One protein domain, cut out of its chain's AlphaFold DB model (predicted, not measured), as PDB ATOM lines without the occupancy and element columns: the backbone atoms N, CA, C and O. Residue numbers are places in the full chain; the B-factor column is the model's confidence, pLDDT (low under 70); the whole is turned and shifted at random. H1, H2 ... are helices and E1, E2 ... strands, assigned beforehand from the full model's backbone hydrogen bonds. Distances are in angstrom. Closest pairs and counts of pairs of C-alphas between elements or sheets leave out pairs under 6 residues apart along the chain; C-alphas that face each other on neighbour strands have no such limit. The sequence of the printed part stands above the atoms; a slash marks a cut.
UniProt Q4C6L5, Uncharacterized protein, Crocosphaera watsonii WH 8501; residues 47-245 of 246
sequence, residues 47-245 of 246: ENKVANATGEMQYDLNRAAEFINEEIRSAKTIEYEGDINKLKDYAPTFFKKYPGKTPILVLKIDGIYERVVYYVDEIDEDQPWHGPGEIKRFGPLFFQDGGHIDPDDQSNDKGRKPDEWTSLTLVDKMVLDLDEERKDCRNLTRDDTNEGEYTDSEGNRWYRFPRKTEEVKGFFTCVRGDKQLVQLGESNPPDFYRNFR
ATOM      1  N   GLU A  47      14.949  14.909 -58.906       68.69
ATOM      2  CA  GLU A  47      14.199  13.676 -58.643       68.69
ATOM      3  C   GLU A  47      15.103  12.581 -58.072       68.69
ATOM      4  O   GLU A  47      14.746  11.941 -57.089       68.69
ATOM      5  N   ASN A  48      16.314  12.411 -58.609       72.56
ATOM      6  CA  ASN A  48      17.267  11.424 -58.107       72.56
ATOM      7  C   ASN A  48      17.723  11.749 -56.674       72.56
ATOM      8  O   ASN A  48      17.776  10.868 -55.824       72.56
ATOM      9  N   LYS A  49      17.976  13.026 -56.361       70.44
ATOM     10  CA  LYS A  49      18.318  13.450 -54.996       70.44
ATOM     11  C   LYS A  49      17.178  13.178 -54.011       70.44
ATOM     12  O   LYS A  49      17.441  12.704 -52.909       70.44
ATOM     13  N   VAL A  50      15.936  13.471 -54.398       66.75
ATOM     14  CA  VAL A  50      14.754  13.206 -53.566       66.75
ATOM     15  C   VAL A  50      14.560  11.703 -53.380       66.75
ATOM     16  O   VAL A  50      14.453  11.246 -52.249       66.75
ATOM     17  N   ALA A  51      14.596  10.928 -54.464       65.06
ATOM     18  CA  ALA A  51      14.445   9.479 -54.418       65.06
ATOM     19  C   ALA A  51      15.537   8.810 -53.570       65.06
ATOM     20  O   ALA A  51      15.224   7.943 -52.759       65.06
ATOM     21  N   ASN A  52      16.795   9.245 -53.701       73.88
ATOM     22  CA  ASN A  52      17.896   8.715 -52.902       73.88
ATOM     23  C   ASN A  52      17.731   9.056 -51.413       73.88
ATOM     24  O   ASN A  52      17.848   8.175 -50.571       73.88
ATOM     25  N   ALA A  53      17.375  10.304 -51.085       66.12
ATOM     26  CA  ALA A  53      17.141  10.712 -49.699       66.12
ATOM     27  C   ALA A  53      15.953   9.970 -49.058       66.12
ATOM     28  O   ALA A  53      16.013   9.604 -47.886       66.12
ATOM     29  N   THR A  54      14.879   9.724 -49.816       71.19
ATOM     30  CA  THR A  54      13.742   8.917 -49.351       71.19
ATOM     31  C   THR A  54      14.117   7.442 -49.196       71.19
ATOM     32  O   THR A  54      13.665   6.803 -48.250       71.19
ATOM     33  N   GLY A  55      14.948   6.900 -50.089       72.56
ATOM     34  CA  GLY A  55      15.429   5.521 -50.010       72.56
ATOM     35  C   GLY A  55      16.306   5.269 -48.782       72.56
ATOM     36  O   GLY A  55      16.068   4.305 -48.061       72.56
ATOM     37  N   GLU A  56      17.266   6.158 -48.513       75.62
ATOM     38  CA  GLU A  56      18.115   6.104 -47.312       75.62
ATOM     39  C   GLU A  56      17.275   6.178 -46.033       75.62
ATOM     40  O   GLU A  56      17.423   5.335 -45.155       75.62
ATOM     41  N   MET A  57      16.318   7.114 -45.972       74.62
ATOM     42  CA  MET A  57      15.401   7.230 -44.837       74.62
ATOM     43  C   MET A  57      14.621   5.929 -44.626       74.62
ATOM     44  O   MET A  57      14.694   5.346 -43.554       74.62
ATOM     45  N   GLN A  58      13.937   5.406 -45.649       78.44
ATOM     46  CA  GLN A  58      13.178   4.155 -45.515       78.44
ATOM     47  C   GLN A  58      14.044   2.976 -45.064       78.44
ATOM     48  O   GLN A  58      13.583   2.143 -44.287       78.44
ATOM     49  N   TYR A  59      15.281   2.892 -45.549       81.38
ATOM     50  CA  TYR A  59      16.217   1.856 -45.138       81.38
ATOM     51  C   TYR A  59      16.571   1.963 -43.649       81.38
ATOM     52  O   TYR A  59      16.448   0.974 -42.923       81.38
ATOM     53  N   ASP A  60      16.943   3.158 -43.185       81.25
ATOM     54  CA  ASP A  60      17.285   3.399 -41.782       81.25
ATOM     55  C   ASP A  60      16.081   3.152 -40.863       81.25
ATOM     56  O   ASP A  60      16.218   2.501 -39.825       81.25
ATOM     57  N   LEU A  61      14.879   3.562 -41.287       81.94
ATOM     58  CA  LEU A  61      13.639   3.315 -40.551       81.94
ATOM     59  C   LEU A  61      13.305   1.836 -40.450       81.94
ATOM     60  O   LEU A  61      12.973   1.362 -39.367       81.94
ATOM     61  N   ASN A  62      13.409   1.094 -41.552       83.94
ATOM     62  CA  ASN A  62      13.139  -0.341 -41.543       83.94
ATOM     63  C   ASN A  62      14.118  -1.071 -40.619       83.94
ATOM     64  O   ASN A  62      13.700  -1.902 -39.817       83.94
ATOM     65  N   ARG A  63      15.404  -0.708 -40.662       85.25
ATOM     66  CA  ARG A  63      16.420  -1.284 -39.778       85.25
ATOM     67  C   ARG A  63      16.156  -0.956 -38.306       85.25
ATOM     68  O   ARG A  63      16.254  -1.838 -37.455       85.25
ATOM     69  N   ALA A  64      15.827   0.295 -37.993       85.88
ATOM     70  CA  ALA A  64      15.470   0.686 -36.633       85.88
ATOM     71  C   ALA A  64      14.191  -0.024 -36.165       85.88
ATOM     72  O   ALA A  64      14.109  -0.449 -35.015       85.88
ATOM     73  N   ALA A  65      13.222  -0.213 -37.063       86.12
ATOM     74  CA  ALA A  65      11.976  -0.901 -36.776       86.12
ATOM     75  C   ALA A  65      12.175  -2.372 -36.431       86.12
ATOM     76  O   ALA A  65      11.604  -2.853 -35.452       86.12
ATOM     77  N   GLU A  66      12.992  -3.073 -37.215       87.38
ATOM     78  CA  GLU A  66      13.365  -4.461 -36.956       87.38
ATOM     79  C   GLU A  66      14.019  -4.594 -35.582       87.38
ATOM     80  O   GLU A  66      13.578  -5.405 -34.768       87.38
ATOM     81  N   PHE A  67      14.978  -3.721 -35.285       88.19
ATOM     82  CA  PHE A  67      15.676  -3.702 -34.008       88.19
ATOM     83  C   PHE A  67      14.742  -3.421 -32.812       88.19
ATOM     84  O   PHE A  67      14.751  -4.159 -31.826       88.19
ATOM     85  N   ILE A  68      13.880  -2.402 -32.904       87.88
ATOM     86  CA  ILE A  68      12.900  -2.079 -31.852       87.88
ATOM     87  C   ILE A  68      11.920  -3.242 -31.655       87.88
ATOM     88  O   ILE A  68      11.568  -3.581 -30.526       87.88
ATOM     89  N   ASN A  69      11.475  -3.872 -32.742       88.31
ATOM     90  CA  ASN A  69      10.581  -5.026 -32.693       88.31
ATOM     91  C   ASN A  69      11.249  -6.238 -32.026       88.31
ATOM     92  O   ASN A  69      10.605  -6.922 -31.231       88.31
ATOM     93  N   GLU A  70      12.526  -6.499 -32.300       87.62
ATOM     94  CA  GLU A  70      13.279  -7.551 -31.611       87.62
ATOM     95  C   GLU A  70      13.386  -7.280 -30.106       87.62
ATOM     96  O   GLU A  70      13.112  -8.181 -29.309       87.62
ATOM     97  N   GLU A  71      13.666  -6.039 -29.698       85.88
ATOM     98  CA  GLU A  71      13.686  -5.670 -28.278       85.88
ATOM     99  C   GLU A  71      12.309  -5.744 -27.613       85.88
ATOM    100  O   GLU A  71      12.192  -6.177 -26.470       85.88
ATOM    101  N   ILE A  72      11.241  -5.361 -28.312       88.75
ATOM    102  CA  ILE A  72       9.875  -5.506 -27.796       88.75
ATOM    103  C   ILE A  72       9.538  -6.985 -27.579       88.75
ATOM    104  O   ILE A  72       8.910  -7.333 -26.577       88.75
ATOM    105  N   ARG A  73       9.963  -7.869 -28.491       87.00
ATOM    106  CA  ARG A  73       9.743  -9.317 -28.376       87.00
ATOM    107  C   ARG A  73      10.568  -9.941 -27.255       87.00
ATOM    108  O   ARG A  73      10.064 -10.837 -26.577       87.00
ATOM    109  N   SER A  74      11.805  -9.484 -27.056       84.56
ATOM    110  CA  SER A  74      12.680  -9.955 -25.974       84.56
ATOM    111  C   SER A  74      12.307  -9.359 -24.612       84.56
ATOM    112  O   SER A  74      12.587  -9.956 -23.569       84.56
ATOM    113  N   ALA A  75      11.623  -8.213 -24.594       86.44
ATOM    114  CA  ALA A  75      11.147  -7.592 -23.374       86.44
ATOM    115  C   ALA A  75      10.138  -8.492 -22.660       86.44
ATOM    116  O   ALA A  75       9.201  -9.035 -23.240       86.44
ATOM    117  N   LYS A  76      10.270  -8.596 -21.343       86.69
ATOM    118  CA  LYS A  76       9.296  -9.214 -20.445       86.69
ATOM    119  C   LYS A  76       8.003  -8.429 -20.368       86.69
ATOM    120  O   LYS A  76       6.926  -9.029 -20.368       86.69
ATOM    121  N   THR A  77       8.103  -7.109 -20.310       86.62
ATOM    122  CA  THR A  77       6.961  -6.211 -20.140       86.62
ATOM    123  C   THR A  77       7.247  -4.897 -20.848       86.62
ATOM    124  O   THR A  77       8.372  -4.400 -20.797       86.62
ATOM    125  N   ILE A  78       6.228  -4.347 -21.499       86.44
ATOM    126  CA  ILE A  78       6.238  -2.973 -21.995       86.44
ATOM    127  C   ILE A  78       5.652  -2.136 -20.867       86.44
ATOM    128  O   ILE A  78       4.486  -2.310 -20.509       86.44
ATOM    129  N   GLU A  79       6.487  -1.314 -20.248       83.94
ATOM    130  CA  GLU A  79       6.059  -0.454 -19.156       83.94
ATOM    131  C   GLU A  79       5.436   0.789 -19.775       83.94
ATOM    132  O   GLU A  79       6.050   1.503 -20.568       83.94
ATOM    133  N   TYR A  80       4.197   1.043 -19.394       72.62
ATOM    134  CA  TYR A  80       3.524   2.274 -19.722       72.62
ATOM    135  C   TYR A  80       2.930   2.825 -18.456       72.62
ATOM    136  O   TYR A  80       2.162   2.160 -17.765       72.62
ATOM    137  N   GLU A  81       3.266   4.071 -18.188       61.94
ATOM    138  CA  GLU A  81       2.560   4.820 -17.187       61.94
ATOM    139  C   GLU A  81       2.460   6.260 -17.671       61.94
ATOM    140  O   GLU A  81       3.473   6.921 -17.887       61.94
ATOM    141  N   GLY A  82       1.230   6.759 -17.797       60.28
ATOM    142  CA  GLY A  82       0.955   8.177 -18.056       60.28
ATOM    143  C   GLY A  82       1.332   9.100 -16.885       60.28
ATOM    144  O   GLY A  82       0.939  10.268 -16.887       60.28
ATOM    145  N   ASP A  83       2.048   8.572 -15.887       63.88
ATOM    146  CA  ASP A  83       2.690   9.285 -14.791       63.88
ATOM    147  C   ASP A  83       4.203   9.040 -14.845       63.88
ATOM    148  O   ASP A  83       4.725   7.991 -14.452       63.88
ATOM    149  N   ILE A  84       4.919  10.063 -15.310       68.50
ATOM    150  CA  ILE A  84       6.376  10.072 -15.436       68.50
ATOM    151  C   ILE A  84       7.082   9.788 -14.101       68.50
ATOM    152  O   ILE A  84       8.239   9.377 -14.094       68.50
ATOM    153  N   ASN A  85       6.413   9.998 -12.961       75.19
ATOM    154  CA  ASN A  85       7.013   9.792 -11.647       75.19
ATOM    155  C   ASN A  85       7.248   8.317 -11.336       75.19
ATOM    156  O   ASN A  85       8.289   7.995 -10.779       75.19
ATOM    157  N   LYS A  86       6.363   7.414 -11.769       80.12
ATOM    158  CA  LYS A  86       6.607   5.972 -11.623       80.12
ATOM    159  C   LYS A  86       7.710   5.483 -12.559       80.12
ATOM    160  O   LYS A  86       8.490   4.611 -12.195       80.12
ATOM    161  N   LEU A  87       7.831   6.080 -13.747       82.62
ATOM    162  CA  LEU A  87       8.939   5.769 -14.655       82.62
ATOM    163  C   LEU A  87      10.299   6.159 -14.053       82.62
ATOM    164  O   LEU A  87      11.281   5.455 -14.293       82.62
ATOM    165  N   LYS A  88      10.364   7.215 -13.225       84.75
ATOM    166  CA  LYS A  88      11.591   7.593 -12.497       84.75
ATOM    167  C   LYS A  88      12.069   6.515 -11.531       84.75
ATOM    168  O   LYS A  88      13.274   6.392 -11.351       84.75
ATOM    169  N   ASP A  89      11.164   5.718 -10.971       86.81
ATOM    170  CA  ASP A  89      11.537   4.603 -10.096       86.81
ATOM    171  C   ASP A  89      12.100   3.414 -10.895       86.81
ATOM    172  O   ASP A  89      12.912   2.642 -10.385       86.81
ATOM    173  N   TYR A  90      11.694   3.263 -12.159       86.69
ATOM    174  CA  TYR A  90      12.097   2.141 -13.016       86.69
ATOM    175  C   TYR A  90      13.361   2.397 -13.849       86.69
ATOM    176  O   TYR A  90      14.043   1.441 -14.231       86.69
ATOM    177  N   ALA A  91      13.663   3.659 -14.153       88.94
ATOM    178  CA  ALA A  91      14.868   4.078 -14.871       88.94
ATOM    179  C   ALA A  91      15.455   5.376 -14.275       88.94
ATOM    180  O   ALA A  91      15.537   6.396 -14.969       88.94
ATOM    181  N   PRO A  92      15.831   5.398 -12.982       90.56
ATOM    182  CA  PRO A  92      16.297   6.612 -12.312       90.56
ATOM    183  C   PRO A  92      17.514   7.241 -12.996       90.56
ATOM    184  O   PRO A  92      17.648   8.469 -13.021       90.56
ATOM    185  N   THR A  93      18.384   6.430 -13.600       90.81
ATOM    186  CA  THR A  93      19.596   6.932 -14.243       90.81
ATOM    187  C   THR A  93      19.291   7.686 -15.534       90.81
ATOM    188  O   THR A  93      19.912   8.721 -15.799       90.81
ATOM    189  N   PHE A  94      18.283   7.245 -16.293       91.31
ATOM    190  CA  PHE A  94      17.797   7.971 -17.467       91.31
ATOM    191  C   PHE A  94      17.370   9.396 -17.098       91.31
ATOM    192  O   PHE A  94      17.884  10.362 -17.656       91.31
ATOM    193  N   PHE A  95      16.488   9.539 -16.107       90.06
ATOM    194  CA  PHE A  95      15.957  10.847 -15.706       90.06
ATOM    195  C   PHE A  95      16.998  11.751 -15.043       90.06
ATOM    196  O   PHE A  95      16.887  12.974 -15.120       90.06
ATOM    197  N   LYS A  96      18.019  11.165 -14.409       90.94
ATOM    198  CA  LYS A  96      19.170  11.901 -13.875       90.94
ATOM    199  C   LYS A  96      20.050  12.464 -14.994       90.94
ATOM    200  O   LYS A  96      20.530  13.588 -14.873       90.94
ATOM    201  N   LYS A  97      20.285  11.690 -16.058       90.06
ATOM    202  CA  LYS A  97      21.189  12.056 -17.160       90.06
ATOM    203  C   LYS A  97      20.516  12.930 -18.221       90.06
ATOM    204  O   LYS A  97      21.165  13.812 -18.774       90.06
ATOM    205  N   TYR A  98      19.227  12.713 -18.464       88.81
ATOM    206  CA  TYR A  98      18.435  13.385 -19.493       88.81
ATOM    207  C   TYR A  98      17.193  14.056 -18.879       88.81
ATOM    208  O   TYR A  98      16.057  13.643 -19.136       88.81
ATOM    209  N   PRO A  99      17.376  15.088 -18.034       87.38
ATOM    210  CA  PRO A  99      16.259  15.758 -17.381       87.38
ATOM    211  C   PRO A  99      15.340  16.426 -18.413       87.38
ATOM    212  O   PRO A  99      15.796  17.087 -19.343       87.38
ATOM    213  N   GLY A 100      14.027  16.264 -18.240       83.81
ATOM    214  CA  GLY A 100      13.012  16.887 -19.100       83.81
ATOM    215  C   GLY A 100      12.751  16.175 -20.432       83.81
ATOM    216  O   GLY A 100      11.879  16.617 -21.179       83.81
ATOM    217  N   LYS A 101      13.447  15.070 -20.732       86.12
ATOM    218  CA  LYS A 101      13.125  14.228 -21.890       86.12
ATOM    219  C   LYS A 101      11.940  13.314 -21.564       86.12
ATOM    220  O   LYS A 101      11.871  12.730 -20.481       86.12
ATOM    221  N   THR A 102      11.006  13.206 -22.505       84.38
ATOM    222  CA  THR A 102       9.803  12.378 -22.357       84.38
ATOM    223  C   THR A 102      10.060  11.003 -22.970       84.38
ATOM    224  O   THR A 102      10.360  10.932 -24.163       84.38
ATOM    225  N   PRO A 103       9.960   9.911 -22.195       87.94
ATOM    226  CA  PRO A 103      10.061   8.568 -22.744       87.94
ATOM    227  C   PRO A 103       8.833   8.245 -23.601       87.94
ATOM    228  O   PRO A 103       7.708   8.573 -23.232       87.94
ATOM    229  N   ILE A 104       9.056   7.572 -24.724       86.44
ATOM    230  CA  ILE A 104       8.010   7.148 -25.660       86.44
ATOM    231  C   ILE A 104       7.706   5.659 -25.514       86.44
ATOM    232  O   ILE A 104       6.548   5.247 -25.523       86.44
ATOM    233  N   LEU A 105       8.752   4.853 -25.341       87.94
ATOM    234  CA  LEU A 105       8.644   3.418 -25.118       87.94
ATOM    235  C   LEU A 105       9.618   3.014 -24.011       87.94
ATOM    236  O   LEU A 105      10.794   3.368 -24.044       87.94
ATOM    237  N   VAL A 106       9.121   2.271 -23.024       90.56
ATOM    238  CA  VAL A 106       9.913   1.812 -21.881       90.56
ATOM    239  C   VAL A 106       9.792   0.300 -21.778       90.56
ATOM    240  O   VAL A 106       8.695  -0.246 -21.675       90.56
ATOM    241  N   LEU A 107      10.925  -0.394 -21.823       89.69
ATOM    242  CA  LEU A 107      10.972  -1.850 -21.898       89.69
ATOM    243  C   LEU A 107      11.630  -2.449 -20.661       89.69
ATOM    244  O   LEU A 107      12.713  -2.045 -20.230       89.69
ATOM    245  N   LYS A 108      10.976  -3.469 -20.103       88.88
ATOM    246  CA  LYS A 108      11.551  -4.377 -19.113       88.88
ATOM    247  C   LYS A 108      12.151  -5.569 -19.827       88.88
ATOM    248  O   LYS A 108      11.396  -6.396 -20.322       88.88
ATOM    249  N   ILE A 109      13.467  -5.709 -19.808       84.62
ATOM    250  CA  ILE A 109      14.164  -6.880 -20.347       84.62
ATOM    251  C   ILE A 109      14.739  -7.673 -19.169       84.62
ATOM    252  O   ILE A 109      15.255  -7.085 -18.216       84.62
ATOM    253  N   ASP A 110      14.590  -8.999 -19.186       80.62
ATOM    254  CA  ASP A 110      15.164  -9.851 -18.138       80.62
ATOM    255  C   ASP A 110      16.701  -9.812 -18.208       80.62
ATOM    256  O   ASP A 110      17.283  -9.781 -19.287       80.62
ATOM    257  N   GLY A 111      17.362  -9.775 -17.048       73.56
ATOM    258  CA  GLY A 111      18.822  -9.637 -16.955       73.56
ATOM    259  C   GLY A 111      19.345  -8.194 -16.991       73.56
ATOM    260  O   GLY A 111      20.514  -7.975 -16.686       73.56
ATOM    261  N   ILE A 112      18.491  -7.200 -17.268       78.81
ATOM    262  CA  ILE A 112      18.856  -5.774 -17.265       78.81
ATOM    263  C   ILE A 112      18.361  -5.092 -15.975       78.81
ATOM    264  O   ILE A 112      17.235  -5.321 -15.532       78.81
ATOM    265  N   TYR A 113      19.212  -4.261 -15.357       80.19
ATOM    266  CA  TYR A 113      18.951  -3.677 -14.033       80.19
ATOM    267  C   TYR A 113      17.907  -2.544 -14.045       80.19
ATOM    268  O   TYR A 113      17.000  -2.522 -13.215       80.19
ATOM    269  N   GLU A 114      18.000  -1.633 -15.013       87.56
ATOM    270  CA  GLU A 114      17.021  -0.561 -15.250       87.56
ATOM    271  C   GLU A 114      16.232  -0.800 -16.542       87.56
ATOM    272  O   GLU A 114      16.567  -1.670 -17.349       87.56
ATOM    273  N   ARG A 115      15.143  -0.052 -16.748       89.19
ATOM    274  CA  ARG A 115      14.386  -0.135 -18.003       89.19
ATOM    275  C   ARG A 115      15.157   0.482 -19.162       89.19
ATOM    276  O   ARG A 115      15.787   1.525 -19.015       89.19
ATOM    277  N   VAL A 116      15.045  -0.155 -20.324       89.88
ATOM    278  CA  VAL A 116      15.501   0.420 -21.591       89.88
ATOM    279  C   VAL A 116      14.480   1.468 -22.011       89.88
ATOM    280  O   VAL A 116      13.279   1.191 -22.023       89.88
ATOM    281  N   VAL A 117      14.949   2.673 -22.318       91.81
ATOM    282  CA  VAL A 117      14.097   3.830 -22.597       91.81
ATOM    283  C   VAL A 117      14.357   4.339 -24.002       91.81
ATOM    284  O   VAL A 117      15.476   4.699 -24.351       91.81
ATOM    285  N   TYR A 118      13.298   4.423 -24.786       91.25
ATOM    286  CA  TYR A 118      13.276   5.080 -26.080       91.25
ATOM    287  C   TYR A 118      12.645   6.451 -25.941       91.25
ATOM    288  O   TYR A 118      11.589   6.588 -25.321       91.25
ATOM    289  N   TYR A 119      13.272   7.459 -26.529       89.00
ATOM    290  CA  TYR A 119      12.794   8.831 -26.492       89.00
ATOM    291  C   TYR A 119      13.218   9.571 -27.756       89.00
ATOM    292  O   TYR A 119      14.193   9.198 -28.408       89.00
ATOM    293  N   VAL A 120      12.473  10.621 -28.088       86.81
ATOM    294  CA  VAL A 120      12.859  11.547 -29.150       86.81
ATOM    295  C   VAL A 120      13.634  12.702 -28.545       86.81
ATOM    296  O   VAL A 120      13.287  13.223 -27.478       86.81
ATOM    297  N   ASP A 121      14.706  13.059 -29.234       86.25
ATOM    298  CA  ASP A 121      15.578  14.159 -28.886       86.25
ATOM    299  C   ASP A 121      15.688  15.139 -30.051       86.25
ATOM    300  O   ASP A 121      15.514  14.772 -31.213       86.25
ATOM    301  N   GLU A 122      15.961  16.393 -29.717       82.69
ATOM    302  CA  GLU A 122      16.323  17.406 -30.703       82.69
ATOM    303  C   GLU A 122      17.820  17.275 -30.977       82.69
ATOM    304  O   GLU A 122      18.593  16.951 -30.072       82.69
ATOM    305  N   ILE A 123      18.220  17.486 -32.228       76.81
ATOM    306  CA  ILE A 123      19.627  17.384 -32.612       76.81
ATOM    307  C   ILE A 123      20.350  18.660 -32.181       76.81
ATOM    308  O   ILE A 123      19.975  19.762 -32.581       76.81
ATOM    309  N   ASP A 124      21.404  18.498 -31.379       69.31
ATOM    310  CA  ASP A 124      22.323  19.585 -31.045       69.31
ATOM    311  C   ASP A 124      23.130  19.994 -32.299       69.31
ATOM    312  O   ASP A 124      23.564  19.144 -33.081       69.31
ATOM    313  N   GLU A 125      23.354  21.302 -32.495       61.41
ATOM    314  CA  GLU A 125      24.003  21.872 -33.699       61.41
ATOM    315  C   GLU A 125      25.438  21.353 -33.961       61.41
ATOM    316  O   GLU A 125      25.993  21.580 -35.038       61.41
ATOM    317  N   ASP A 126      26.058  20.679 -32.990       66.81
ATOM    318  CA  ASP A 126      27.426  20.158 -33.048       66.81
ATOM    319  C   ASP A 126      27.527  18.687 -33.496       66.81
ATOM    320  O   ASP A 126      28.635  18.152 -33.620       66.81
ATOM    321  N   GLN A 127      26.397  18.033 -33.777       67.44
ATOM    322  CA  GLN A 127      26.354  16.625 -34.164       67.44
ATOM    323  C   GLN A 127      26.321  16.425 -35.690       67.44
ATOM    324  O   GLN A 127      25.837  17.281 -36.428       67.44
ATOM    325  N   PRO A 128      26.811  15.278 -36.207       67.31
ATOM    326  CA  PRO A 128      26.786  14.980 -37.643       67.31
ATOM    327  C   PRO A 128      25.376  14.701 -38.201       67.31
ATOM    328  O   PRO A 128      25.249  14.383 -39.382       67.31
ATOM    329  N   TRP A 129      24.337  14.772 -37.368       71.94
ATOM    330  CA  TRP A 129      22.955  14.459 -37.718       71.94
ATOM    331  C   TRP A 129      22.272  15.657 -38.384       71.94
ATOM    332  O   TRP A 129      22.558  16.812 -38.075       71.94
ATOM    333  N   HIS A 130      21.402  15.388 -39.354       64.25
ATOM    334  CA  HIS A 130      20.888  16.413 -40.271       64.25
ATOM    335  C   HIS A 130      19.381  16.678 -40.123       64.25
ATOM    336  O   HIS A 130      18.829  17.503 -40.857       64.25
ATOM    337  N   GLY A 131      18.701  15.958 -39.233       67.94
ATOM    338  CA  GLY A 131      17.275  16.074 -38.967       67.94
ATOM    339  C   GLY A 131      16.861  17.180 -37.995       67.94
ATOM    340  O   GLY A 131      17.698  17.722 -37.281       67.94
ATOM    341  N   PRO A 132      15.553  17.490 -37.915       72.19
ATOM    342  CA  PRO A 132      15.017  18.259 -36.796       72.19
ATOM    343  C   PRO A 132      15.020  17.460 -35.483       72.19
ATOM    344  O   PRO A 132      15.133  18.051 -34.414       72.19
ATOM    345  N   GLY A 133      14.926  16.130 -35.547       80.69
ATOM    346  CA  GLY A 133      14.992  15.256 -34.383       80.69
ATOM    347  C   GLY A 133      15.566  13.882 -34.683       80.69
ATOM    348  O   GLY A 133      15.728  13.478 -35.839       80.69
ATOM    349  N   GLU A 134      15.834  13.157 -33.604       86.00
ATOM    350  CA  GLU A 134      16.406  11.817 -33.619       86.00
ATOM    351  C   GLU A 134      15.726  10.892 -32.600       86.00
ATOM    352  O   GLU A 134      15.330  11.318 -31.509       86.00
ATOM    353  N   ILE A 135      15.612   9.601 -32.933       87.06
ATOM    354  CA  ILE A 135      15.234   8.576 -31.952       87.06
ATOM    355  C   ILE A 135      16.489   8.126 -31.231       87.06
ATOM    356  O   ILE A 135      17.408   7.572 -31.843       87.06
ATOM    357  N   LYS A 136      16.468   8.254 -29.907       89.31
ATOM    358  CA  LYS A 136      17.501   7.730 -29.026       89.31
ATOM    359  C   LYS A 136      16.989   6.570 -28.189       89.31
ATOM    360  O   LYS A 136      15.872   6.578 -27.669       89.31
ATOM    361  N   ARG A 137      17.864   5.586 -28.003       91.38
ATOM    362  CA  ARG A 137      17.691   4.486 -27.054       91.38
ATOM    363  C   ARG A 137      18.703   4.615 -25.928       91.38
ATOM    364  O   ARG A 137      19.903   4.501 -26.164       91.38
ATOM    365  N   PHE A 138      18.215   4.764 -24.706       90.94
ATOM    366  CA  PHE A 138      18.983   4.630 -23.478       90.94
ATOM    367  C   PHE A 138      18.891   3.194 -22.958       90.94
ATOM    368  O   PHE A 138      17.808   2.692 -22.655       90.94
ATOM    369  N   GLY A 139      20.030   2.525 -22.853       88.69
ATOM    370  CA  GLY A 139      20.108   1.138 -22.421       88.69
ATOM    371  C   GLY A 139      21.545   0.631 -22.472       88.69
ATOM    372  O   GLY A 139      22.447   1.365 -22.890       88.69
ATOM    373  N   PRO A 140      21.781  -0.631 -22.094       81.25
ATOM    374  CA  PRO A 140      23.097  -1.223 -22.249       81.25
ATOM    375  C   PRO A 140      23.461  -1.374 -23.730       81.25
ATOM    376  O   PRO A 140      22.585  -1.467 -24.600       81.25
ATOM    377  N   LEU A 141      24.769  -1.396 -23.995       72.31
ATOM    378  CA  LEU A 141      25.331  -1.691 -25.312       72.31
ATOM    379  C   LEU A 141      25.068  -3.153 -25.699       72.31
ATOM    380  O   LEU A 141      24.954  -4.020 -24.832       72.31
ATOM    381  N   PHE A 142      25.015  -3.407 -27.004       66.94
ATOM    382  CA  PHE A 142      24.892  -4.747 -27.576       66.94
ATOM    383  C   PHE A 142      26.266  -5.339 -27.848       66.94
ATOM    384  O   PHE A 142      27.195  -4.624 -28.238       66.94
ATOM    385  N   PHE A 143      26.379  -6.654 -27.699       56.69
ATOM    386  CA  PHE A 143      27.485  -7.393 -28.289       56.69
ATOM    387  C   PHE A 143      27.225  -7.672 -29.773       56.69
ATOM    388  O   PHE A 143      26.131  -7.468 -30.297       56.69
ATOM    389  N   GLN A 144      28.263  -8.138 -30.464       48.19
ATOM    390  CA  GLN A 144      28.240  -8.438 -31.898       48.19
ATOM    391  C   GLN A 144      27.259  -9.570 -32.275       48.19
ATOM    392  O   GLN A 144      26.961  -9.745 -33.451       48.19
ATOM    393  N   ASP A 145      26.762 -10.317 -31.287       52.34
ATOM    394  CA  ASP A 145      25.773 -11.393 -31.401       52.34
ATOM    395  C   ASP A 145      24.332 -10.945 -31.078       52.34
ATOM    396  O   ASP A 145      23.419 -11.769 -31.099       52.34
ATOM    397  N   GLY A 146      24.109  -9.657 -30.785       52.91
ATOM    398  CA  GLY A 146      22.789  -9.113 -30.445       52.91
ATOM    399  C   GLY A 146      22.307  -9.453 -29.030       52.91
ATOM    400  O   GLY A 146      21.197  -9.072 -28.661       52.91
ATOM    401  N   GLY A 147      23.123 -10.133 -28.219       57.25
ATOM    402  CA  GLY A 147      22.797 -10.452 -26.835       57.25
ATOM    403  C   GLY A 147      22.866  -9.234 -25.910       57.25
ATOM    404  O   GLY A 147      23.727  -8.357 -26.048       57.25
ATOM    405  N   HIS A 148      21.973  -9.209 -24.919       56.06
ATOM    406  CA  HIS A 148      22.149  -8.406 -23.712       56.06
ATOM    407  C   HIS A 148      22.993  -9.204 -22.717       56.06
ATOM    408  O   HIS A 148      22.874 -10.423 -22.643       56.06
ATOM    409  N   ILE A 149      23.854  -8.512 -21.976       54.16
ATOM    410  CA  ILE A 149      24.803  -9.097 -21.022       54.16
ATOM    411  C   ILE A 149      24.137 -10.153 -20.133       54.16
ATOM    412  O   ILE A 149      23.142  -9.870 -19.466       54.16
ATOM    413  N   ASP A 150      24.722 -11.353 -20.129       49.47
ATOM    414  CA  ASP A 150      24.357 -12.437 -19.224       49.47
ATOM    415  C   ASP A 150      24.574 -11.966 -17.774       49.47
ATOM    416  O   ASP A 150      25.679 -11.523 -17.434       49.47
ATOM    417  N   PRO A 151      23.561 -12.029 -16.892       47.12
ATOM    418  CA  PRO A 151      23.757 -11.747 -15.480       47.12
ATOM    419  C   PRO A 151      24.833 -12.642 -14.833       47.12
ATOM    420  O   PRO A 151      25.365 -12.271 -13.800       47.12
ATOM    421  N   ASP A 152      25.267 -13.765 -15.383       49.94
ATOM    422  CA  ASP A 152      26.335 -14.557 -14.750       49.94
ATOM    423  C   ASP A 152      27.746 -14.260 -15.292       49.94
ATOM    424  O   ASP A 152      28.741 -14.726 -14.726       49.94
ATOM    425  N   ASP A 153      27.868 -13.384 -16.298       54.44
ATOM    426  CA  ASP A 153      29.155 -12.961 -16.850       54.44
ATOM    427  C   ASP A 153      29.715 -11.720 -16.125       54.44
ATOM    428  O   ASP A 153      29.349 -10.569 -16.375       54.44
ATOM    429  N   GLN A 154      30.649 -11.953 -15.198       50.94
ATOM    430  CA  GLN A 154      31.390 -10.901 -14.485       50.94
ATOM    431  C   GLN A 154      32.457 -10.208 -15.353       50.94
ATOM    432  O   GLN A 154      33.095  -9.263 -14.887       50.94
ATOM    433  N   SER A 155      32.687 -10.660 -16.592       53.47
ATOM    434  CA  SER A 155      33.716 -10.086 -17.466       53.47
ATOM    435  C   SER A 155      33.252  -8.835 -18.224       53.47
ATOM    436  O   SER A 155      34.096  -8.038 -18.635       53.47
ATOM    437  N   ASN A 156      31.937  -8.597 -18.340       53.06
ATOM    438  CA  ASN A 156      31.371  -7.402 -18.974       53.06
ATOM    439  C   ASN A 156      30.147  -6.857 -18.217       53.06
ATOM    440  O   ASN A 156      29.001  -7.008 -18.616       53.06
ATOM    441  N   ASP A 157      30.415  -6.118 -17.148       54.28
ATOM    442  CA  ASP A 157      29.469  -5.558 -16.167       54.28
ATOM    443  C   ASP A 157      28.533  -4.429 -16.684       54.28
ATOM    444  O   ASP A 157      27.828  -3.767 -15.921       54.28
ATOM    445  N   LYS A 158      28.512  -4.152 -17.992       51.22
ATOM    446  CA  LYS A 158      27.851  -2.947 -18.535       51.22
ATOM    447  C   LYS A 158      26.321  -3.009 -18.506       51.22
ATOM    448  O   LYS A 158      25.681  -1.969 -18.495       51.22
ATOM    449  N   GLY A 159      25.710  -4.193 -18.426       54.28
ATOM    450  CA  GLY A 159      24.254  -4.390 -18.313       54.28
ATOM    451  C   GLY A 159      23.720  -4.126 -16.904       54.28
ATOM    452  O   GLY A 159      22.520  -3.949 -16.704       54.28
ATOM    453  N   ARG A 160      24.636  -4.072 -15.933       64.31
ATOM    454  CA  ARG A 160      24.368  -3.951 -14.498       64.31
ATOM    455  C   ARG A 160      24.674  -2.571 -13.939       64.31
ATOM    456  O   ARG A 160      24.315  -2.291 -12.800       64.31
ATOM    457  N   LYS A 161      25.308  -1.709 -14.738       75.88
ATOM    458  CA  LYS A 161      25.695  -0.348 -14.364       75.88
ATOM    459  C   LYS A 161      24.992   0.686 -15.243       75.88
ATOM    460  O   LYS A 161      25.601   1.188 -16.189       75.88
ATOM    461  N   PRO A 162      23.735   1.036 -14.928       80.94
ATOM    462  CA  PRO A 162      23.004   2.081 -15.635       80.94
ATOM    463  C   PRO A 162      23.760   3.412 -15.755       80.94
ATOM    464  O   PRO A 162      23.625   4.096 -16.765       80.94
ATOM    465  N   ASP A 163      24.603   3.770 -14.775       82.69
ATOM    466  CA  ASP A 163      25.427   4.994 -14.812       82.69
ATOM    467  C   ASP A 163      26.411   5.031 -16.002       82.69
ATOM    468  O   ASP A 163      26.766   6.112 -16.480       82.69
ATOM    469  N   GLU A 164      26.833   3.868 -16.510       81.31
ATOM    470  CA  GLU A 164      27.724   3.752 -17.671       81.31
ATOM    471  C   GLU A 164      26.962   3.726 -19.008       81.31
ATOM    472  O   GLU A 164      27.583   3.768 -20.073       81.31
ATOM    473  N   TRP A 165      25.627   3.665 -18.991       85.44
ATOM    474  CA  TRP A 165      24.834   3.604 -20.215       85.44
ATOM    475  C   TRP A 165      24.869   4.925 -20.973       85.44
ATOM    476  O   TRP A 165      24.864   6.027 -20.413       85.44
ATOM    477  N   THR A 166      24.867   4.812 -22.293       82.31
ATOM    478  CA  THR A 166      24.831   5.941 -23.219       82.31
ATOM    479  C   THR A 166      23.620   5.808 -24.119       82.31
ATOM    480  O   THR A 166      23.275   4.701 -24.525       82.31
ATOM    481  N   SER A 167      23.004   6.935 -24.461       87.00
ATOM    482  CA  SER A 167      21.974   6.943 -25.490       87.00
ATOM    483  C   SER A 167      22.594   6.750 -26.871       87.00
ATOM    484  O   SER A 167      23.548   7.445 -27.219       87.00
ATOM    485  N   LEU A 168      22.052   5.810 -27.641       86.44
ATOM    486  CA  LEU A 168      22.422   5.568 -29.032       86.44
ATOM    487  C   LEU A 168      21.338   6.126 -29.953       86.44
ATOM    488  O   LEU A 168      20.158   5.832 -29.749       86.44
ATOM    489  N   THR A 169      21.746   6.880 -30.970       86.94
ATOM    490  CA  THR A 169      20.865   7.327 -32.053       86.94
ATOM    491  C   THR A 169      20.558   6.158 -32.986       86.94
ATOM    492  O   THR A 169      21.470   5.489 -33.475       86.94
ATOM    493  N   LEU A 170      19.271   5.895 -33.202       84.12
ATOM    494  CA  LEU A 170      18.779   4.817 -34.066       84.12
ATOM    495  C   LEU A 170      18.260   5.337 -35.406       84.12
ATOM    496  O   LEU A 170      18.428   4.673 -36.423       84.12
ATOM    497  N   VAL A 171      17.622   6.505 -35.380       82.62
ATOM    498  CA  VAL A 171      16.996   7.157 -36.533       82.62
ATOM    499  C   VAL A 171      17.305   8.648 -36.472       82.62
ATOM    500  O   VAL A 171      17.184   9.247 -35.404       82.62
ATOM    501  N   ASP A 172      17.658   9.227 -37.616       78.69
ATOM    502  CA  ASP A 172      17.826  10.668 -37.851       78.69
ATOM    503  C   ASP A 172      16.720  11.163 -38.806       78.69
ATOM    504  O   ASP A 172      16.049  10.369 -39.465       78.69
ATOM    505  N   LYS A 173      16.550  12.484 -38.924       74.88
ATOM    506  CA  LYS A 173      15.567  13.158 -39.790       74.88
ATOM    507  C   LYS A 173      14.121  12.899 -39.385       74.88
ATOM    508  O   LYS A 173      13.220  13.095 -40.203       74.88
ATOM    509  N   MET A 174      13.913  12.599 -38.104       76.06
ATOM    510  CA  MET A 174      12.592  12.582 -37.500       76.06
ATOM    511  C   MET A 174      12.021  13.989 -37.405       76.06
ATOM    512  O   MET A 174      12.721  14.951 -37.088       76.06
ATOM    513  N   VAL A 175      10.716  14.103 -37.626       75.56
ATOM    514  CA  VAL A 175       9.970  15.311 -37.264       75.56
ATOM    515  C   VAL A 175       9.693  15.268 -35.766       75.56
ATOM    516  O   VAL A 175       9.463  14.202 -35.219       75.56
ATOM    517  N   LEU A 176       9.732  16.412 -35.090       77.19
ATOM    518  CA  LEU A 176       9.583  16.483 -33.630       77.19
ATOM    519  C   LEU A 176       8.126  16.432 -33.152       77.19
ATOM    520  O   LEU A 176       7.869  16.112 -31.992       77.19
ATOM    521  N   ASP A 177       7.180  16.722 -34.040       76.88
ATOM    522  CA  ASP A 177       5.746  16.686 -33.774       76.88
ATOM    523  C   ASP A 177       5.013  16.069 -34.969       76.88
ATOM    524  O   ASP A 177       5.388  16.272 -36.125       76.88
ATOM    525  N   LEU A 178       3.985  15.278 -34.687       75.88
ATOM    526  CA  LEU A 178       3.137  14.680 -35.715       75.88
ATOM    527  C   LEU A 178       1.844  15.485 -35.819       75.88
ATOM    528  O   LEU A 178       1.337  15.973 -34.818       75.88
ATOM    529  N   ASP A 179       1.260  15.582 -37.011       79.06
ATOM    530  CA  ASP A 179      -0.091  16.142 -37.149       79.06
ATOM    531  C   ASP A 179      -1.102  15.303 -36.343       79.06
ATOM    532  O   ASP A 179      -0.947  14.087 -36.249       79.06
ATOM    533  N   GLU A 180      -2.173  15.909 -35.816       77.44
ATOM    534  CA  GLU A 180      -3.198  15.210 -35.009       77.44
ATOM    535  C   GLU A 180      -3.766  13.957 -35.702       77.44
ATOM    536  O   GLU A 180      -3.879  12.895 -35.094       77.44
ATOM    537  N   GLU A 181      -4.014  14.023 -37.014       74.69
ATOM    538  CA  GLU A 181      -4.486  12.880 -37.818       74.69
ATOM    539  C   GLU A 181      -3.466  11.730 -37.917       74.69
ATOM    540  O   GLU A 181      -3.792  10.619 -38.340       74.69
ATOM    541  N   ARG A 182      -2.203  11.995 -37.577       76.75
ATOM    542  CA  ARG A 182      -1.077  11.066 -37.704       76.75
ATOM    543  C   ARG A 182      -0.617  10.496 -36.374       76.75
ATOM    544  O   ARG A 182       0.293   9.677 -36.389       76.75
ATOM    545  N   LYS A 183      -1.234  10.882 -35.257       83.31
ATOM    546  CA  LYS A 183      -0.903  10.356 -33.927       83.31
ATOM    547  C   LYS A 183      -1.620   9.038 -33.611       83.31
ATOM    548  O   LYS A 183      -1.330   8.424 -32.590       83.31
ATOM    549  N   ASP A 184      -2.533   8.577 -34.464       85.62
ATOM    550  CA  ASP A 184      -3.310   7.348 -34.260       85.62
ATOM    551  C   ASP A 184      -2.759   6.135 -35.037       85.62
ATOM    552  O   ASP A 184      -2.182   6.258 -36.124       85.62
ATOM    553  N   CYS A 185      -2.969   4.933 -34.486       86.94
ATOM    554  CA  CYS A 185      -2.646   3.678 -35.167       86.94
ATOM    555  C   CYS A 185      -3.526   3.498 -36.412       86.94
ATOM    556  O   CYS A 185      -4.755   3.523 -36.331       86.94
ATOM    557  N   ARG A 186      -2.906   3.283 -37.577       84.31
ATOM    558  CA  ARG A 186      -3.635   3.140 -38.844       84.31
ATOM    559  C   ARG A 186      -4.286   1.769 -38.947       84.31
ATOM    560  O   ARG A 186      -3.724   0.772 -38.507       84.31
ATOM    561  N   ASN A 187      -5.440   1.719 -39.613       84.75
ATOM    562  CA  ASN A 187      -6.211   0.493 -39.857       84.75
ATOM    563  C   ASN A 187      -6.644  -0.256 -38.581       84.75
ATOM    564  O   ASN A 187      -7.008  -1.428 -38.663       84.75
ATOM    565  N   LEU A 188      -6.634   0.410 -37.424       87.12
ATOM    566  CA  LEU A 188      -7.180  -0.099 -36.171       87.12
ATOM    567  C   LEU A 188      -8.341   0.790 -35.719       87.12
ATOM    568  O   LEU A 188      -8.358   1.994 -35.977       87.12
ATOM    569  N   THR A 189      -9.314   0.195 -35.039       88.69
ATOM    570  CA  THR A 189     -10.477   0.917 -34.514       88.69
ATOM    571  C   THR A 189     -10.140   1.448 -33.129       88.69
ATOM    572  O   THR A 189      -9.873   0.658 -32.225       88.69
ATOM    573  N   ARG A 190     -10.124   2.773 -32.969       88.31
ATOM    574  CA  ARG A 190      -9.847   3.444 -31.691       88.31
ATOM    575  C   ARG A 190     -10.951   3.156 -30.673       88.31
ATOM    576  O   ARG A 190     -12.127   3.159 -31.021       88.31
ATOM    577  N   ASP A 191     -10.561   2.915 -29.425       85.25
ATOM    578  CA  ASP A 191     -11.485   2.901 -28.293       85.25
ATOM    579  C   ASP A 191     -11.728   4.343 -27.822       85.25
ATOM    580  O   ASP A 191     -10.821   5.016 -27.327       85.25
ATOM    581  N   ASP A 192     -12.962   4.830 -27.969       82.00
ATOM    582  CA  ASP A 192     -13.350   6.189 -27.566       82.00
ATOM    583  C   ASP A 192     -13.308   6.397 -26.043       82.00
ATOM    584  O   ASP A 192     -13.303   7.533 -25.566       82.00
ATOM    585  N   THR A 193     -13.290   5.313 -25.262       83.75
ATOM    586  CA  THR A 193     -13.267   5.373 -23.795       83.75
ATOM    587  C   THR A 193     -11.861   5.355 -23.210       83.75
ATOM    588  O   THR A 193     -11.662   5.886 -22.117       83.75
ATOM    589  N   ASN A 194     -10.883   4.793 -23.928       83.00
ATOM    590  CA  ASN A 194      -9.509   4.647 -23.457       83.00
ATOM    591  C   ASN A 194      -8.525   5.136 -24.520       83.00
ATOM    592  O   ASN A 194      -8.265   4.468 -25.520       83.00
ATOM    593  N   GLU A 195      -7.931   6.302 -24.279       85.12
ATOM    594  CA  GLU A 195      -6.944   6.866 -25.193       85.12
ATOM    595  C   GLU A 195      -5.736   5.933 -25.377       85.12
ATOM    596  O   GLU A 195      -5.209   5.358 -24.419       85.12
ATOM    597  N   GLY A 196      -5.306   5.775 -26.631       85.44
ATOM    598  CA  GLY A 196      -4.203   4.892 -26.994       85.44
ATOM    599  C   GLY A 196      -4.554   3.401 -26.988       85.44
ATOM    600  O   GLY A 196      -3.650   2.588 -27.179       85.44
ATOM    601  N   GLU A 197      -5.818   3.016 -26.784       90.44
ATOM    602  CA  GLU A 197      -6.287   1.639 -26.978       90.44
ATOM    603  C   GLU A 197      -7.037   1.497 -28.308       90.44
ATOM    604  O   GLU A 197      -7.807   2.368 -28.716       90.44
ATOM    605  N   TYR A 198      -6.788   0.387 -29.000       91.12
ATOM    606  CA  TYR A 198      -7.396   0.087 -30.291       91.12
ATOM    607  C   TYR A 198      -7.785  -1.389 -30.380       91.12
ATOM    608  O   TYR A 198      -7.282  -2.240 -29.642       91.12
ATOM    609  N   THR A 199      -8.664  -1.705 -31.324       90.88
ATOM    610  CA  THR A 199      -9.080  -3.069 -31.658       90.88
ATOM    611  C   THR A 199      -8.937  -3.329 -33.152       90.88
ATOM    612  O   THR A 199      -9.139  -2.431 -33.974       90.88
ATOM    613  N   ASP A 200      -8.551  -4.549 -33.514       89.19
ATOM    614  CA  ASP A 200      -8.543  -4.987 -34.911       89.19
ATOM    615  C   ASP A 200      -9.882  -5.628 -35.314       89.19
ATOM    616  O   ASP A 200     -10.800  -5.781 -34.505       89.19
ATOM    617  N   SER A 201      -9.996  -6.021 -36.585       86.44
ATOM    618  CA  SER A 201     -11.182  -6.699 -37.121       86.44
ATOM    619  C   SER A 201     -11.465  -8.067 -36.489       86.44
ATOM    620  O   SER A 201     -12.561  -8.597 -36.662       86.44
ATOM    621  N   GLU A 202     -10.493  -8.654 -35.789       87.12
ATOM    622  CA  GLU A 202     -10.603  -9.946 -35.103       87.12
ATOM    623  C   GLU A 202     -10.957  -9.780 -33.613       87.12
ATOM    624  O   GLU A 202     -11.215 -10.764 -32.920       87.12
ATOM    625  N   GLY A 203     -11.014  -8.538 -33.118       85.44
ATOM    626  CA  GLY A 203     -11.301  -8.209 -31.726       85.44
ATOM    627  C   GLY A 203     -10.085  -8.275 -30.796       85.44
ATOM    628  O   GLY A 203     -10.260  -8.198 -29.576       85.44
ATOM    629  N   ASN A 204      -8.859  -8.395 -31.319       89.19
ATOM    630  CA  ASN A 204      -7.662  -8.321 -30.482       89.19
ATOM    631  C   ASN A 204      -7.396  -6.873 -30.056       89.19
ATOM    632  O   ASN A 204      -7.634  -5.931 -30.814       89.19
ATOM    633  N   ARG A 205      -6.854  -6.700 -28.845       90.06
ATOM    634  CA  ARG A 205      -6.512  -5.384 -28.289       90.06
ATOM    635  C   ARG A 205      -5.090  -4.963 -28.635       90.06
ATOM    636  O   ARG A 205      -4.141  -5.739 -28.495       90.06
ATOM    637  N   TRP A 206      -4.969  -3.697 -28.997       90.31
ATOM    638  CA  TRP A 206      -3.744  -3.022 -29.386       90.31
ATOM    639  C   TRP A 206      -3.543  -1.773 -28.542       90.31
ATOM    640  O   TRP A 206      -4.500  -1.117 -28.132       90.31
ATOM    641  N   TYR A 207      -2.281  -1.443 -28.308       89.50
ATOM    642  CA  TYR A 207      -1.872  -0.323 -27.482       89.50
ATOM    643  C   TYR A 207      -0.892   0.556 -28.251       89.50
ATOM    644  O   TYR A 207       0.095   0.060 -28.798       89.50
ATOM    645  N   ARG A 208      -1.162   1.860 -28.271       89.81
ATOM    646  CA  ARG A 208      -0.236   2.887 -28.747       89.81
ATOM    647  C   ARG A 208       0.654   3.354 -27.603       89.81
ATOM    648  O   ARG A 208       0.167   3.611 -26.504       89.81
ATOM    649  N   PHE A 209       1.936   3.531 -27.886       87.06
ATOM    650  CA  PHE A 209       2.894   4.148 -26.977       87.06
ATOM    651  C   PHE A 209       3.530   5.369 -27.659       87.06
ATOM    652  O   PHE A 209       4.089   5.203 -28.748       87.06
ATOM    653  N   PRO A 210       3.422   6.574 -27.065       84.50
ATOM    654  CA  PRO A 210       2.727   6.900 -25.812       84.50
ATOM    655  C   PRO A 210       1.201   6.798 -25.966       84.50
ATOM    656  O   PRO A 210       0.662   6.966 -27.064       84.50
ATOM    657  N   ARG A 211       0.472   6.529 -24.875       83.94
ATOM    658  CA  ARG A 211      -0.996   6.474 -24.977       83.94
ATOM    659  C   ARG A 211      -1.644   7.843 -25.046       83.94
ATOM    660  O   ARG A 211      -2.698   7.929 -25.660       83.94
ATOM    661  N   LYS A 212      -1.060   8.889 -24.460       84.44
ATOM    662  CA  LYS A 212      -1.596  10.250 -24.584       84.44
ATOM    663  C   LYS A 212      -1.119  10.897 -25.872       84.44
ATOM    664  O   LYS A 212       0.063  10.826 -26.205       84.44
ATOM    665  N   THR A 213      -2.036  11.526 -26.588       81.69
ATOM    666  CA  THR A 213      -1.775  12.133 -27.897       81.69
ATOM    667  C   THR A 213      -0.821  13.326 -27.773       81.69
ATOM    668  O   THR A 213       0.042  13.514 -28.626       81.69
ATOM    669  N   GLU A 214      -0.876  14.081 -26.674       81.44
ATOM    670  CA  GLU A 214       0.046  15.191 -26.400       81.44
ATOM    671  C   GLU A 214       1.488  14.760 -26.073       81.44
ATOM    672  O   GLU A 214       2.405  15.577 -26.133       81.44
ATOM    673  N   GLU A 215       1.705  13.491 -25.715       80.19
ATOM    674  CA  GLU A 215       3.037  12.953 -25.404       80.19
ATOM    675  C   GLU A 215       3.756  12.437 -26.666       80.19
ATOM    676  O   GLU A 215       4.968  12.208 -26.632       80.19
ATOM    677  N   VAL A 216       3.035  12.274 -27.784       82.50
ATOM    678  CA  VAL A 216       3.591  11.822 -29.066       82.50
ATOM    679  C   VAL A 216       4.478  12.919 -29.654       82.50
ATOM    680  O   VAL A 216       3.988  13.953 -30.098       82.50
ATOM    681  N   LYS A 217       5.787  12.665 -29.699       79.38
ATOM    682  CA  LYS A 217       6.785  13.552 -30.309       79.38
ATOM    683  C   LYS A 217       7.471  12.832 -31.455       79.38
ATOM    684  O   LYS A 217       8.401  12.077 -31.201       79.38
ATOM    685  N   GLY A 218       6.978  12.980 -32.683       76.12
ATOM    686  CA  GLY A 218       7.624  12.421 -33.883       76.12
ATOM    687  C   GLY A 218       7.551  10.905 -34.081       76.12
ATOM    688  O   GLY A 218       7.522  10.433 -35.216       76.12
ATOM    689  N   PHE A 219       7.482  10.156 -32.982       81.44
ATOM    690  CA  PHE A 219       7.548   8.705 -32.923       81.44
ATOM    691  C   PHE A 219       6.433   8.144 -32.041       81.44
ATOM    692  O   PHE A 219       6.179   8.632 -30.938       81.44
ATOM    693  N   PHE A 220       5.801   7.073 -32.511       86.12
ATOM    694  CA  PHE A 220       4.950   6.212 -31.694       86.12
ATOM    695  C   PHE A 220       5.008   4.772 -32.196       86.12
ATOM    696  O   PHE A 220       5.344   4.500 -33.351       86.12
ATOM    697  N   THR A 221       4.632   3.837 -31.330       86.12
ATOM    698  CA  THR A 221       4.536   2.417 -31.678       86.12
ATOM    699  C   THR A 221       3.172   1.850 -31.319       86.12
ATOM    700  O   THR A 221       2.610   2.187 -30.278       86.12
ATOM    701  N   CYS A 222       2.640   0.992 -32.188       89.25
ATOM    702  CA  CYS A 222       1.390   0.266 -31.984       89.25
ATOM    703  C   CYS A 222       1.696  -1.220 -31.801       89.25
ATOM    704  O   CYS A 222       2.166  -1.890 -32.729       89.25
ATOM    705  N   VAL A 223       1.424  -1.730 -30.600       88.81
ATOM    706  CA  VAL A 223       1.797  -3.083 -30.180       88.81
ATOM    707  C   VAL A 223       0.578  -3.830 -29.648       88.81
ATOM    708  O   VAL A 223      -0.216  -3.289 -28.876       88.81
ATOM    709  N   ARG A 224       0.420  -5.091 -30.044       88.06
ATOM    710  CA  ARG A 224      -0.614  -5.990 -29.523       88.06
ATOM    711  C   ARG A 224      -0.261  -6.454 -28.116       88.06
ATOM    712  O   ARG A 224       0.911  -6.512 -27.747       88.06
ATOM    713  N   GLY A 225      -1.265  -6.853 -27.336       81.12
ATOM    714  CA  GLY A 225      -1.056  -7.378 -25.978       81.12
ATOM    715  C   GLY A 225      -0.058  -8.548 -25.863       81.12
ATOM    716  O   GLY A 225       0.503  -8.763 -24.793       81.12
ATOM    717  N   ASP A 226       0.219  -9.273 -26.949       82.94
ATOM    718  CA  ASP A 226       1.212 -10.352 -27.032       82.94
ATOM    719  C   ASP A 226       2.581  -9.907 -27.594       82.94
ATOM    720  O   ASP A 226       3.390 -10.751 -27.978       82.94
ATOM    721  N   LYS A 227       2.861  -8.596 -27.611       83.38
ATOM    722  CA  LYS A 227       4.127  -7.973 -28.055       83.38
ATOM    723  C   LYS A 227       4.395  -8.056 -29.558       83.38
ATOM    724  O   LYS A 227       5.536  -7.924 -29.997       83.38
ATOM    725  N   GLN A 228       3.355  -8.235 -30.368       81.75
ATOM    726  CA  GLN A 228       3.484  -8.055 -31.811       81.75
ATOM    727  C   GLN A 228       3.407  -6.574 -32.180       81.75
ATOM    728  O   GLN A 228       2.411  -5.914 -31.894       81.75
ATOM    729  N   LEU A 229       4.453  -6.056 -32.824       78.94
ATOM    730  CA  LEU A 229       4.472  -4.711 -33.391       78.94
ATOM    731  C   LEU A 229       3.782  -4.715 -34.759       78.94
ATOM    732  O   LEU A 229       4.124  -5.529 -35.616       78.94
ATOM    733  N   VAL A 230       2.831  -3.801 -34.967       74.31
ATOM    734  CA  VAL A 230       2.152  -3.622 -36.268       74.31
ATOM    735  C   VAL A 230       2.589  -2.370 -36.991       74.31
ATOM    736  O   VAL A 230       2.642  -2.359 -38.218       74.31
ATOM    737  N   GLN A 231       2.904  -1.313 -36.250       72.69
ATOM    738  CA  GLN A 231       3.257  -0.048 -36.860       72.69
ATOM    739  C   GLN A 231       4.259   0.700 -35.993       72.69
ATOM    740  O   GLN A 231       4.052   0.856 -34.788       72.69
ATOM    741  N   LEU A 232       5.300   1.209 -36.649       72.06
ATOM    742  CA  LEU A 232       6.033   2.375 -36.186       72.06
ATOM    743  C   LEU A 232       5.547   3.581 -36.975       72.06
ATOM    744  O   LEU A 232       5.490   3.562 -38.206       72.06
ATOM    745  N   GLY A 233       5.093   4.590 -36.244       63.28
ATOM    746  CA  GLY A 233       4.647   5.842 -36.811       63.28
ATOM    747  C   GLY A 233       5.791   6.836 -36.863       63.28
ATOM    748  O   GLY A 233       6.340   7.193 -35.827       63.28
ATOM    749  N   GLU A 234       6.100   7.292 -38.070       59.53
ATOM    750  CA  GLU A 234       6.993   8.407 -38.352       59.53
ATOM    751  C   GLU A 234       6.419   9.193 -39.531       59.53
ATOM    752  O   GLU A 234       5.854   8.620 -40.474       59.53
ATOM    753  N   SER A 235       6.509  10.521 -39.489       44.59
ATOM    754  CA  SER A 235       6.127  11.343 -40.633       44.59
ATOM    755  C   SER A 235       7.185  11.252 -41.734       44.59
ATOM    756  O   SER A 235       8.334  11.634 -41.544       44.59
ATOM    757  N   ASN A 236       6.766  10.833 -42.922       44.56
ATOM    758  CA  ASN A 236       7.542  10.952 -44.156       44.56
ATOM    759  C   ASN A 236       7.708  12.443 -44.547       44.56
ATOM    760  O   ASN A 236       6.790  13.223 -44.278       44.56
ATOM    761  N   PRO A 237       8.740  12.786 -45.341       41.66
ATOM    762  CA  PRO A 237       9.872  13.648 -44.969       41.66
ATOM    763  C   PRO A 237       9.482  15.052 -44.457       41.66
ATOM    764  O   PRO A 237       8.393  15.537 -44.766       41.66
ATOM    765  N   PRO A 238      10.391  15.753 -43.744       41.97
ATOM    766  CA  PRO A 238      10.158  17.114 -43.266       41.97
ATOM    767  C   PRO A 238       9.660  18.035 -44.387       41.97
ATOM    768  O   PRO A 238      10.153  17.983 -45.521       41.97
ATOM    769  N   ASP A 239       8.735  18.939 -44.041       43.44
ATOM    770  CA  ASP A 239       8.173  19.993 -44.906       43.44
ATOM    771  C   ASP A 239       9.239  20.843 -45.632       43.44
ATOM    772  O   ASP A 239       8.928  21.562 -46.583       43.44
ATOM    773  N   PHE A 240      10.518  20.711 -45.263       42.62
ATOM    774  CA  PHE A 240      11.665  21.252 -45.989       42.62
ATOM    775  C   PHE A 240      11.670  20.899 -47.490       42.62
ATOM    776  O   PHE A 240      12.193  21.664 -48.299       42.62
ATOM    777  N   TYR A 241      11.044  19.786 -47.897       39.75
ATOM    778  CA  TYR A 241      10.919  19.407 -49.312       39.75
ATOM    779  C   TYR A 241       9.662  19.935 -50.014       39.75
ATOM    780  O   TYR A 241       9.590  19.895 -51.244       39.75
ATOM    781  N   ARG A 242       8.685  20.472 -49.275       41.47
ATOM    782  CA  ARG A 242       7.459  21.044 -49.855       41.47
ATOM    783  C   ARG A 242       7.743  22.365 -50.577       41.47
ATOM    784  O   ARG A 242       7.182  22.603 -51.640       41.47
ATOM    785  N   ASN A 243       8.722  23.130 -50.088       37.12
ATOM    786  CA  ASN A 243       9.173  24.400 -50.677       37.12
ATOM    787  C   ASN A 243       9.963  24.263 -51.989       37.12
ATOM    788  O   ASN A 243      10.352  25.266 -52.576       37.12
ATOM    789  N   PHE A 244      10.217  23.042 -52.463       39.53
ATOM    790  CA  PHE A 244      10.839  22.820 -53.768       39.53
ATOM    791  C   PHE A 244       9.829  22.350 -54.817       39.53
ATOM    792  O   PHE A 244      10.250  21.934 -55.894       39.53
ATOM    793  N   ARG A 245       8.521  22.357 -54.533       33.97
ATOM    794  CA  ARG A 245       7.488  21.929 -55.491       33.97
ATOM    795  C   ARG A 245       6.752  23.069 -56.196       33.97
ATOM    796  O   ARG A 245       5.920  22.759 -57.044       33.97
TER     797      ARG A 245
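AT A GLANCE: This is residues 47 to 245 of the 246 residues of an uncharacterized protein of Crocosphaera watsonii WH 8501 (UniProt Q4C6L5). One long helix, H1, packs on one face of each of two antiparallel sheets, a twisted five-stranded one and a smaller four-stranded one that meet where E2 comes close to E7 and E8. Two short helices, H2 and H3, pack on the opposite face of the larger sheet, and a last short helix, H4, lies away from both sheets. The printed part has 199 residues, with four named helices and nine named strands in the order H1 E1 H2 H3 E2 E3 E4 E5 E6 E7 E8 E9 H4. The sheet orders are E1 E2 E3 E4 E5 and E6 E7 E8 E9, and the class is mixed, helices and strands. The whole is compact, with a radius of gyration of the C-alphas of 17.4 A and spans of 57 by 44 by 32 A.

IN THESE COORDINATES: H1, residues 47 to 74, is 40.3 A long and begins at C-alpha 47 (14.199, 13.676, -58.643). E1 is residues 75 to 79, H2 84 to 90, H3 92 to 97 and E2 103 to 109. E3, residues 116 to 122, is 19.3 A long, E4, 133 to 139, 19.2 A, and E5, 166 to 174, 19.9 A; E5 bends by 59 degrees at residue 171. E6 is residues 197 to 199, E7 205 to 209, E8 220 to 224 and E9 229 to 233. H4, residues 239 to 244, ends at C-alpha 244 (10.839, 22.820, -53.768).

HOW THE PARTS SIT: H1 is on the larger sheet, which is strongly twisted; its closest C-alphas to E5 are those of Ala 64 and Leu 170, 5.9 A. H2 and H3 are on the opposite face, each at a height over the sheet of 9.0 A. Two meanders, each strand the antiparallel neighbour of the one before, are E2 E3 E4 E5 and E6 E7 E8 E9. N 76 and O 108 of E1 and E2 are 2.7 A apart, N 117 and O 138 of the hairpin E3 and E4 2.9 A, and N 207 and O 223 of the hairpin E7 and E8 2.8 A. H1 makes two layers with E6 E7 E8 E9, a helix on one face of a sheet, at a height of 9.4 A and slantwise to the strands, at 41 degrees to E9 on the local plane. The closest C-alphas of E2 and E7 are those of Ile 104 and Phe 209, 6.1 A. H1 and H4 are only just apart, at 8.4 A. Every O i to N i+4 pair is within hydrogen-bond range in H1 and H3, 2 of 3 in H2 and 0 of 2 in H4, where 2 of 3 O i to N i+3 pairs are.

THE WHOLE: The two C-alphas farthest apart, those of Asp 152 and Arg 245, are 57.8 A apart. The printed part has no cut; the links E4 to E5 and E5 to E6 are long. The mean pLDDT of the printed part is 76.9; 47 residues are under 70, among them residues 142 to 160 and 233 to 245.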